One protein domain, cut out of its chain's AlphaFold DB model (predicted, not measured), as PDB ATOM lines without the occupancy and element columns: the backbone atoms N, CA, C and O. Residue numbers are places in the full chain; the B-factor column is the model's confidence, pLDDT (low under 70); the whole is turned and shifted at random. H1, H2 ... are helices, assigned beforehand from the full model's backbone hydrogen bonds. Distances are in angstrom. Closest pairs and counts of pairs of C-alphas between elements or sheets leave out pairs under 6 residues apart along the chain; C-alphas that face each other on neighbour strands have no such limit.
ATOM      1  N   GLU A 337      -2.973 -95.011  50.754       93.50
ATOM      2  CA  GLU A 337      -2.036 -93.992  50.283       93.50
ATOM      3  C   GLU A 337      -0.730 -94.648  49.826       93.50
ATOM      4  O   GLU A 337      -0.238 -95.586  50.460       93.50
ATOM      5  N   ARG A 338      -0.143 -94.170  48.732       93.00
ATOM      6  CA  ARG A 338       1.192 -94.625  48.333       93.00
ATOM      7  C   ARG A 338       2.213 -93.850  49.150       93.00
ATOM      8  O   ARG A 338       2.307 -92.635  49.021       93.00
ATOM      9  N   VAL A 339       2.959 -94.551  49.993       94.38
ATOM     10  CA  VAL A 339       3.991 -93.957  50.849       94.38
ATOM     11  C   VAL A 339       5.357 -94.490  50.449       94.38
ATOM     12  O   VAL A 339       5.458 -95.537  49.817       94.38
ATOM     13  N   TYR A 340       6.396 -93.735  50.783       93.19
ATOM     14  CA  TYR A 340       7.767 -94.058  50.423       93.19
ATOM     15  C   TYR A 340       8.717 -93.536  51.500       93.19
ATOM     16  O   TYR A 340       8.867 -92.322  51.666       93.19
ATOM     17  N   CYS A 341       9.382 -94.435  52.219       94.44
ATOM     18  CA  CYS A 341      10.439 -94.083  53.156       94.44
ATOM     19  C   CYS A 341      11.784 -94.037  52.426       94.44
ATOM     20  O   CYS A 341      12.411 -95.063  52.157       94.44
ATOM     21  N   ARG A 342      12.258 -92.821  52.136       93.38
ATOM     22  CA  ARG A 342      13.513 -92.602  51.405       93.38
ATOM     23  C   ARG A 342      14.728 -93.176  52.127       93.38
ATOM     24  O   ARG A 342      15.623 -93.695  51.470       93.38
ATOM     25  N   ALA A 343      14.767 -93.071  53.452       91.75
ATOM     26  CA  ALA A 343      15.860 -93.616  54.244       91.75
ATOM     27  C   ALA A 343      15.904 -95.147  54.155       91.75
ATOM     28  O   ALA A 343      16.958 -95.694  53.846       91.75
ATOM     29  N   CYS A 344      14.760 -95.825  54.312       90.56
ATOM     30  CA  CYS A 344      14.691 -97.274  54.128       90.56
ATOM     31  C   CYS A 344      15.168 -97.653  52.727       90.56
ATOM     32  O   CYS A 344      16.111 -98.416  52.617       90.56
ATOM     33  N   ALA A 345      14.647 -97.034  51.665       90.81
ATOM     34  CA  ALA A 345      15.059 -97.360  50.298       90.81
ATOM     35  C   ALA A 345      16.563 -97.134  50.013       90.81
ATOM     36  O   ALA A 345      17.139 -97.781  49.141       90.81
ATOM     37  N   GLN A 346      17.223 -96.221  50.735       89.94
ATOM     38  CA  GLN A 346      18.675 -96.010  50.641       89.94
ATOM     39  C   GLN A 346      19.490 -97.087  51.372       89.94
ATOM     40  O   GLN A 346      20.651 -97.305  51.021       89.94
ATOM     41  N   HIS A 347      18.903 -97.728  52.384       86.00
ATOM     42  CA  HIS A 347      19.571 -98.665  53.284       86.00
ATOM     43  C   HIS A 347      19.137-100.133  53.097       86.00
ATOM     44  O   HIS A 347      19.903-101.015  53.473       86.00
ATOM     45  N   ASP A 348      18.001-100.397  52.439       74.50
ATOM     46  CA  ASP A 348      17.427-101.733  52.164       74.50
ATOM     47  C   ASP A 348      18.308-102.590  51.239       74.50
ATOM     48  O   ASP A 348      18.128-103.790  51.087       74.50
ATOM     49  N   TRP A 349      19.312-101.978  50.608       61.88
ATOM     50  CA  TRP A 349      20.157-102.642  49.619       61.88
ATOM     51  C   TRP A 349      21.190-103.616  50.225       61.88
ATOM     52  O   TRP A 349      21.838-104.346  49.472       61.88
ATOM     53  N   PHE A 350      21.404-103.621  51.546       54.31
ATOM     54  CA  PHE A 350      22.575-104.291  52.129       54.31
ATOM     55  C   PHE A 350      22.370-105.716  52.660       54.31
ATOM     56  O   PHE A 350      23.359-106.444  52.671       54.31
ATOM     57  N   TRP A 373      10.053-100.185  52.564       85.88
ATOM     58  CA  TRP A 373      10.002 -98.749  52.301       85.88
ATOM     59  C   TRP A 373       8.665 -98.252  51.715       85.88
ATOM     60  O   TRP A 373       8.416 -97.051  51.789       85.88
ATOM     61  N   GLU A 374       7.770 -99.114  51.218       89.25
ATOM     62  CA  GLU A 374       6.408 -98.756  50.756       89.25
ATOM     63  C   GLU A 374       5.344 -98.794  51.868       89.25
ATOM     64  O   GLU A 374       4.151 -98.527  51.655       89.25
ATOM     65  N   THR A 375       5.758 -99.123  53.093       88.19
ATOM     66  CA  THR A 375       4.834 -99.343  54.214       88.19
ATOM     67  C   THR A 375       4.659 -98.126  55.121       88.19
ATOM     68  O   THR A 375       3.732 -98.119  55.931       88.19
ATOM     69  N   HIS A 376       5.510 -97.100  55.002       92.75
ATOM     70  CA  HIS A 376       5.479 -95.893  55.837       92.75
ATOM     71  C   HIS A 376       6.195 -94.693  55.186       92.75
ATOM     72  O   HIS A 376       6.992 -94.848  54.262       92.75
ATOM     73  N   ILE A 377       5.919 -93.485  55.685       94.94
ATOM     74  CA  ILE A 377       6.716 -92.272  55.425       94.94
ATOM     75  C   ILE A 377       7.939 -92.203  56.348       94.94
ATOM     76  O   ILE A 377       7.951 -92.818  57.415       94.94
ATOM     77  N   GLU A 378       8.957 -91.430  55.965       94.06
ATOM     78  CA  GLU A 378      10.216 -91.317  56.715       94.06
ATOM     79  C   GLU A 378      10.008 -90.836  58.164       94.06
ATOM     80  O   GLU A 378      10.633 -91.357  59.086       94.06
ATOM     81  N   GLU A 379       9.068 -89.916  58.386       93.38
ATOM     82  CA  GLU A 379       8.696 -89.379  59.701       93.38
ATOM     83  C   GLU A 379       8.114 -90.440  60.647       93.38
ATOM     84  O   GLU A 379       8.147 -90.273  61.864       93.38
ATOM     85  N   CYS A 380       7.592 -91.536  60.095       93.19
ATOM     86  CA  CYS A 380       7.023 -92.653  60.846       93.19
ATOM     87  C   CYS A 380       7.934 -93.893  60.852       93.19
ATOM     88  O   CYS A 380       7.493 -94.989  61.209       93.19
ATOM     89  N   CYS A 381       9.194 -93.753  60.431       94.06
ATOM     90  CA  CYS A 381      10.123 -94.866  60.294       94.06
ATOM     91  C   CYS A 381      10.701 -95.318  61.641       94.06
ATOM     92  O   CYS A 381      11.503 -94.623  62.275       94.06
ATOM     93  N   LEU A 382      10.376 -96.552  62.038       93.06
ATOM     94  CA  LEU A 382      10.899 -97.149  63.267       93.06
ATOM     95  C   LEU A 382      12.424 -97.343  63.222       93.06
ATOM     96  O   LEU A 382      13.087 -97.125  64.235       93.06
ATOM     97  N   HIS A 383      12.996 -97.692  62.063       93.44
ATOM     98  CA  HIS A 383      14.445 -97.865  61.906       93.44
ATOM     99  C   HIS A 383      15.217 -96.571  62.194       93.44
ATOM    100  O   HIS A 383      16.244 -96.606  62.878       93.44
ATOM    101  N   ILE A 384      14.692 -95.418  61.760       94.38
ATOM    102  CA  ILE A 384      15.272 -94.106  62.083       94.38
ATOM    103  C   ILE A 384      15.181 -93.828  63.582       94.38
ATOM    104  O   ILE A 384      16.168 -93.430  64.209       94.38
ATOM    105  N   ALA A 385      14.016 -94.066  64.186       93.69
ATOM    106  CA  ALA A 385      13.830 -93.845  65.614       93.69
ATOM    107  C   ALA A 385      14.772 -94.717  66.465       93.69
ATOM    108  O   ALA A 385      15.381 -94.241  67.428       93.69
ATOM    109  N   GLU A 386      14.947 -95.990  66.102       93.94
ATOM    110  CA  GLU A 386      15.855 -96.918  66.778       93.94
ATOM    111  C   GLU A 386      17.325 -96.510  66.653       93.94
ATOM    112  O   GLU A 386      18.064 -96.566  67.648       93.94
ATOM    113  N   TYR A 387      17.730 -96.031  65.476       94.38
ATOM    114  CA  TYR A 387      19.059 -95.476  65.254       94.38
ATOM    115  C   TYR A 387      19.295 -94.241  66.134       94.38
ATOM    116  O   TYR A 387      20.281 -94.179  66.875       94.38
ATOM    117  N   ASN A 388      18.354 -93.293  66.156       93.62
ATOM    118  CA  ASN A 388      18.433 -92.095  67.000       93.62
ATOM    119  C   ASN A 388      18.508 -92.450  68.495       93.62
ATOM    120  O   ASN A 388      19.303 -91.875  69.251       93.62
ATOM    121  N   ALA A 389      17.745 -93.458  68.928       93.06
ATOM    122  CA  ALA A 389      17.807 -93.987  70.286       93.06
ATOM    123  C   ALA A 389      19.196 -94.554  70.624       93.06
ATOM    124  O   ALA A 389      19.702 -94.353  71.734       93.06
ATOM    125  N   TRP A 390      19.827 -95.261  69.682       95.31
ATOM    126  CA  TRP A 390      21.192 -95.760  69.830       95.31
ATOM    127  C   TRP A 390      22.216 -94.620  69.919       95.31
ATOM    128  O   TRP A 390      22.988 -94.591  70.882       95.31
ATOM    129  N   VAL A 391      22.161 -93.636  69.014       94.31
ATOM    130  CA  VAL A 391      23.039 -92.449  69.037       94.31
ATOM    131  C   VAL A 391      22.954 -91.737  70.387       94.31
ATOM    132  O   VAL A 391      23.975 -91.421  71.005       94.31
ATOM    133  N   ARG A 392      21.742 -91.549  70.920       93.06
ATOM    134  CA  ARG A 392      21.546 -90.978  72.258       93.06
ATOM    135  C   ARG A 392      22.241 -91.796  73.347       93.06
ATOM    136  O   ARG A 392      22.877 -91.209  74.224       93.06
ATOM    137  N   ARG A 393      22.124 -93.129  73.328       93.56
ATOM    138  CA  ARG A 393      22.790 -94.002  74.313       93.56
ATOM    139  C   ARG A 393      24.312 -93.900  74.214       93.56
ATOM    140  O   ARG A 393      24.962 -93.845  75.256       93.56
ATOM    141  N   CYS A 394      24.870 -93.800  73.009       94.62
ATOM    142  CA  CYS A 394      26.295 -93.529  72.799       94.62
ATOM    143  C   CYS A 394      26.714 -92.184  73.412       94.62
ATOM    144  O   CYS A 394      27.703 -92.117  74.148       94.62
ATOM    145  N   ASN A 395      25.927 -91.128  73.189       92.69
ATOM    146  CA  ASN A 395      26.184 -89.803  73.757       92.69
ATOM    147  C   ASN A 395      26.105 -89.807  75.293       92.69
ATOM    148  O   ASN A 395      26.972 -89.243  75.965       92.69
ATOM    149  N   ASP A 396      25.108 -90.482  75.877       91.50
ATOM    150  CA  ASP A 396      24.975 -90.600  77.333       91.50
ATOM    151  C   ASP A 396      26.110 -91.424  77.956       91.50
ATOM    152  O   ASP A 396      26.670 -91.017  78.978       91.50
ATOM    153  N   ALA A 397      26.489 -92.543  77.329       94.38
ATOM    154  CA  ALA A 397      27.621 -93.361  77.754       94.38
ATOM    155  C   ALA A 397      28.922 -92.553  77.725       94.38
ATOM    156  O   ALA A 397      29.641 -92.522  78.724       94.38
ATOM    157  N   THR A 398      29.162 -91.805  76.647       95.81
ATOM    158  CA  THR A 398      30.323 -90.915  76.505       95.81
ATOM    159  C   THR A 398      30.346 -89.856  77.605       95.81
ATOM    160  O   THR A 398      31.329 -89.742  78.340       95.81
ATOM    161  N   ARG A 399      29.234 -89.133  77.802       95.44
ATOM    162  CA  ARG A 399      29.098 -88.110  78.854       95.44
ATOM    163  C   ARG A 399      29.358 -88.677  80.250       95.44
ATOM    164  O   ARG A 399      30.003 -88.029  81.071       95.44
ATOM    165  N   LYS A 400      28.865 -89.887  80.524       95.88
ATOM    166  CA  LYS A 400      29.013 -90.573  81.818       95.88
ATOM    167  C   LYS A 400      30.292 -91.409  81.926       95.88
ATOM    168  O   LYS A 400      30.475 -92.064  82.948       95.88
ATOM    169  N   ARG A 401      31.161 -91.395  80.906       96.12
ATOM    170  CA  ARG A 401      32.381 -92.222  80.812       96.12
ATOM    171  C   ARG A 401      32.113 -93.718  81.048       96.12
ATOM    172  O   ARG A 401      32.879 -94.395  81.728       96.12
ATOM    173  N   LYS A 402      30.996 -94.221  80.522       97.06
ATOM    174  CA  LYS A 402      30.618 -95.641  80.524       97.06
ATOM    175  C   LYS A 402      31.017 -96.291  79.189       97.06
ATOM    176  O   LYS A 402      31.156 -95.569  78.203       97.06
ATOM    177  N   PRO A 403      31.179 -97.626  79.133       97.06
ATOM    178  CA  PRO A 403      31.339 -98.335  77.866       97.06
ATOM    179  C   PRO A 403      30.212 -97.990  76.891       97.06
ATOM    180  O   PRO A 403      29.058 -97.844  77.309       97.06
ATOM    181  N   LEU A 404      30.552 -97.854  75.607       96.12
ATOM    182  CA  LEU A 404      29.561 -97.637  74.557       96.12
ATOM    183  C   LEU A 404      28.632 -98.857  74.457       96.12
ATOM    184  O   LEU A 404      29.075 -99.981  74.719       96.12
ATOM    185  N   PRO A 405      27.349 -98.658  74.104       95.19
ATOM    186  CA  PRO A 405      26.485 -99.780  73.765       95.19
ATOM    187  C   PRO A 405      27.067-100.558  72.565       95.19
ATOM    188  O   PRO A 405      27.914-100.019  71.844       95.19
ATOM    189  N   PRO A 406      26.608-101.802  72.317       93.50
ATOM    190  CA  PRO A 406      26.862-102.470  71.038       93.50
ATOM    191  C   PRO A 406      26.401-101.582  69.870       93.50
ATOM    192  O   PRO A 406      25.735-100.568  70.099       93.50
ATOM    193  N   GLY A 407      26.779-101.940  68.639       93.12
ATOM    194  CA  GLY A 407      26.407-101.203  67.425       93.12
ATOM    195  C   GLY A 407      24.902-100.898  67.309       93.12
ATOM    196  O   GLY A 407      24.103-101.366  68.130       93.12
ATOM    197  N   PRO A 408      24.506-100.071  66.326       93.31
ATOM    198  CA  PRO A 408      23.095 -99.775  66.107       93.31
ATOM    199  C   PRO A 408      22.289-101.082  65.974       93.31
ATOM    200  O   PRO A 408      22.844-102.075  65.498       93.31
ATOM    201  N   PRO A 409      21.020-101.118  66.433       92.00
ATOM    202  CA  PRO A 409      20.134-102.250  66.181       92.00
ATOM    203  C   PRO A 409      20.144-102.659  64.704       92.00
ATOM    204  O   PRO A 409      20.308-101.807  63.828       92.00
ATOM    205  N   GLU A 410      19.971-103.951  64.444       89.12
ATOM    206  CA  GLU A 410      19.862-104.500  63.089       89.12
ATOM    207  C   GLU A 410      18.783-103.748  62.290       89.12
ATOM    208  O   GLU A 410      17.781-103.316  62.863       89.12
ATOM    209  N   CYS A 411      19.042-103.505  61.004       88.06
ATOM    210  CA  CYS A 411      18.217-102.691  60.098       88.06
ATOM    211  C   CYS A 411      18.032-101.200  60.473       88.06
ATOM    212  O   CYS A 411      17.493-100.440  59.670       88.06
ATOM    213  N   SER A 412      18.482-100.728  61.645       91.62
ATOM    214  CA  SER A 412      18.347 -99.312  62.016       91.62
ATOM    215  C   SER A 412      19.341 -98.420  61.263       91.62
ATOM    216  O   SER A 412      20.521 -98.747  61.119       91.62
ATOM    217  N   HIS A 413      18.883 -97.258  60.796       92.62
ATOM    218  CA  HIS A 413      19.670 -96.371  59.939       92.62
ATOM    219  C   HIS A 413      19.360 -94.889  60.199       92.62
ATOM    220  O   HIS A 413      18.288 -94.566  60.714       92.62
ATOM    221  N   PRO A 414      20.268 -93.952  59.865       93.75
ATOM    222  CA  PRO A 414      19.969 -92.527  59.965       93.75
ATOM    223  C   PRO A 414      18.854 -92.106  58.990       93.75
ATOM    224  O   PRO A 414      18.522 -92.820  58.043       93.75
ATOM    225  N   GLY A 415      18.297 -90.912  59.204       91.75
ATOM    226  CA  GLY A 415      17.402 -90.278  58.229       91.75
ATOM    227  C   GLY A 415      18.143 -89.860  56.957       91.75
ATOM    228  O   GLY A 415      19.346 -89.569  57.000       91.75
ATOM    229  N   SER A 416      17.419 -89.761  55.844       90.38
ATOM    230  CA  SER A 416      17.961 -89.556  54.492       90.38
ATOM    231  C   SER A 416      18.772 -88.259  54.349       90.38
ATOM    232  O   SER A 416      19.735 -88.193  53.583       90.38
TER     233      SER A 416
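AT A GLANCE: This is residues 337 to 350 and 373 to 416 of the 471 residues of an uncharacterized protein of Leptosphaeria maculans (strain JN3 / isolate v23.1.3 / race Av1-4-5-6-7-8) (UniProt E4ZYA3). One long helix, H2, makes most of the length of a loose rod, and the stretch of residues 400 to 416 folds back along it from its last residues towards its first. The short helix H1 lies crosswise near the beginning of H2, and residues 337 to 341 lead into it from the end of the rod that is far from the last residues of H2. The printed part has 58 residues with two named helices, H1 then H2, and no named strand. The class is all helix, though the named helices hold just 24 of the 58 residues. The radius of gyration of the C-alphas is 13.4 A, and the spans are 45 by 22 by 14 A.

IN THESE COORDINATES: The printed part begins at Glu 337, with its C-alpha at (-2.036, -93.992, 50.283). H1 covers residues 342 to 347, beginning at C-alpha 342 at (13.513, -92.602, 51.405). H2 covers residues 382 to 399 and measures 25.6 A from first to last C-alpha, ending at C-alpha 399 at (29.098, -88.110, 78.854).

HOW THE PARTS SIT: H1 and H2 are close but not clearly touching, with 2 pairs of C-alphas within 8 A. Their closest C-alphas, those of Cys 344 and His 383, are 7.8 A apart. Their lines are only just about perpendicular, at 71 degrees. In H1 and H2 every O i to N i+4 pair is within hydrogen-bond range.

THE WHOLE: The two C-alphas farthest apart, those of Glu 337 and Arg 401, are 46.0 A apart. Residues 351 to 372 are not printed, and C-alphas 350 and 373 are 13.7 A apart across this cut. The link from H1 to H2 runs across it. The mean pLDDT of the printed part is 91.5, and residues 349 to 350 are under 70.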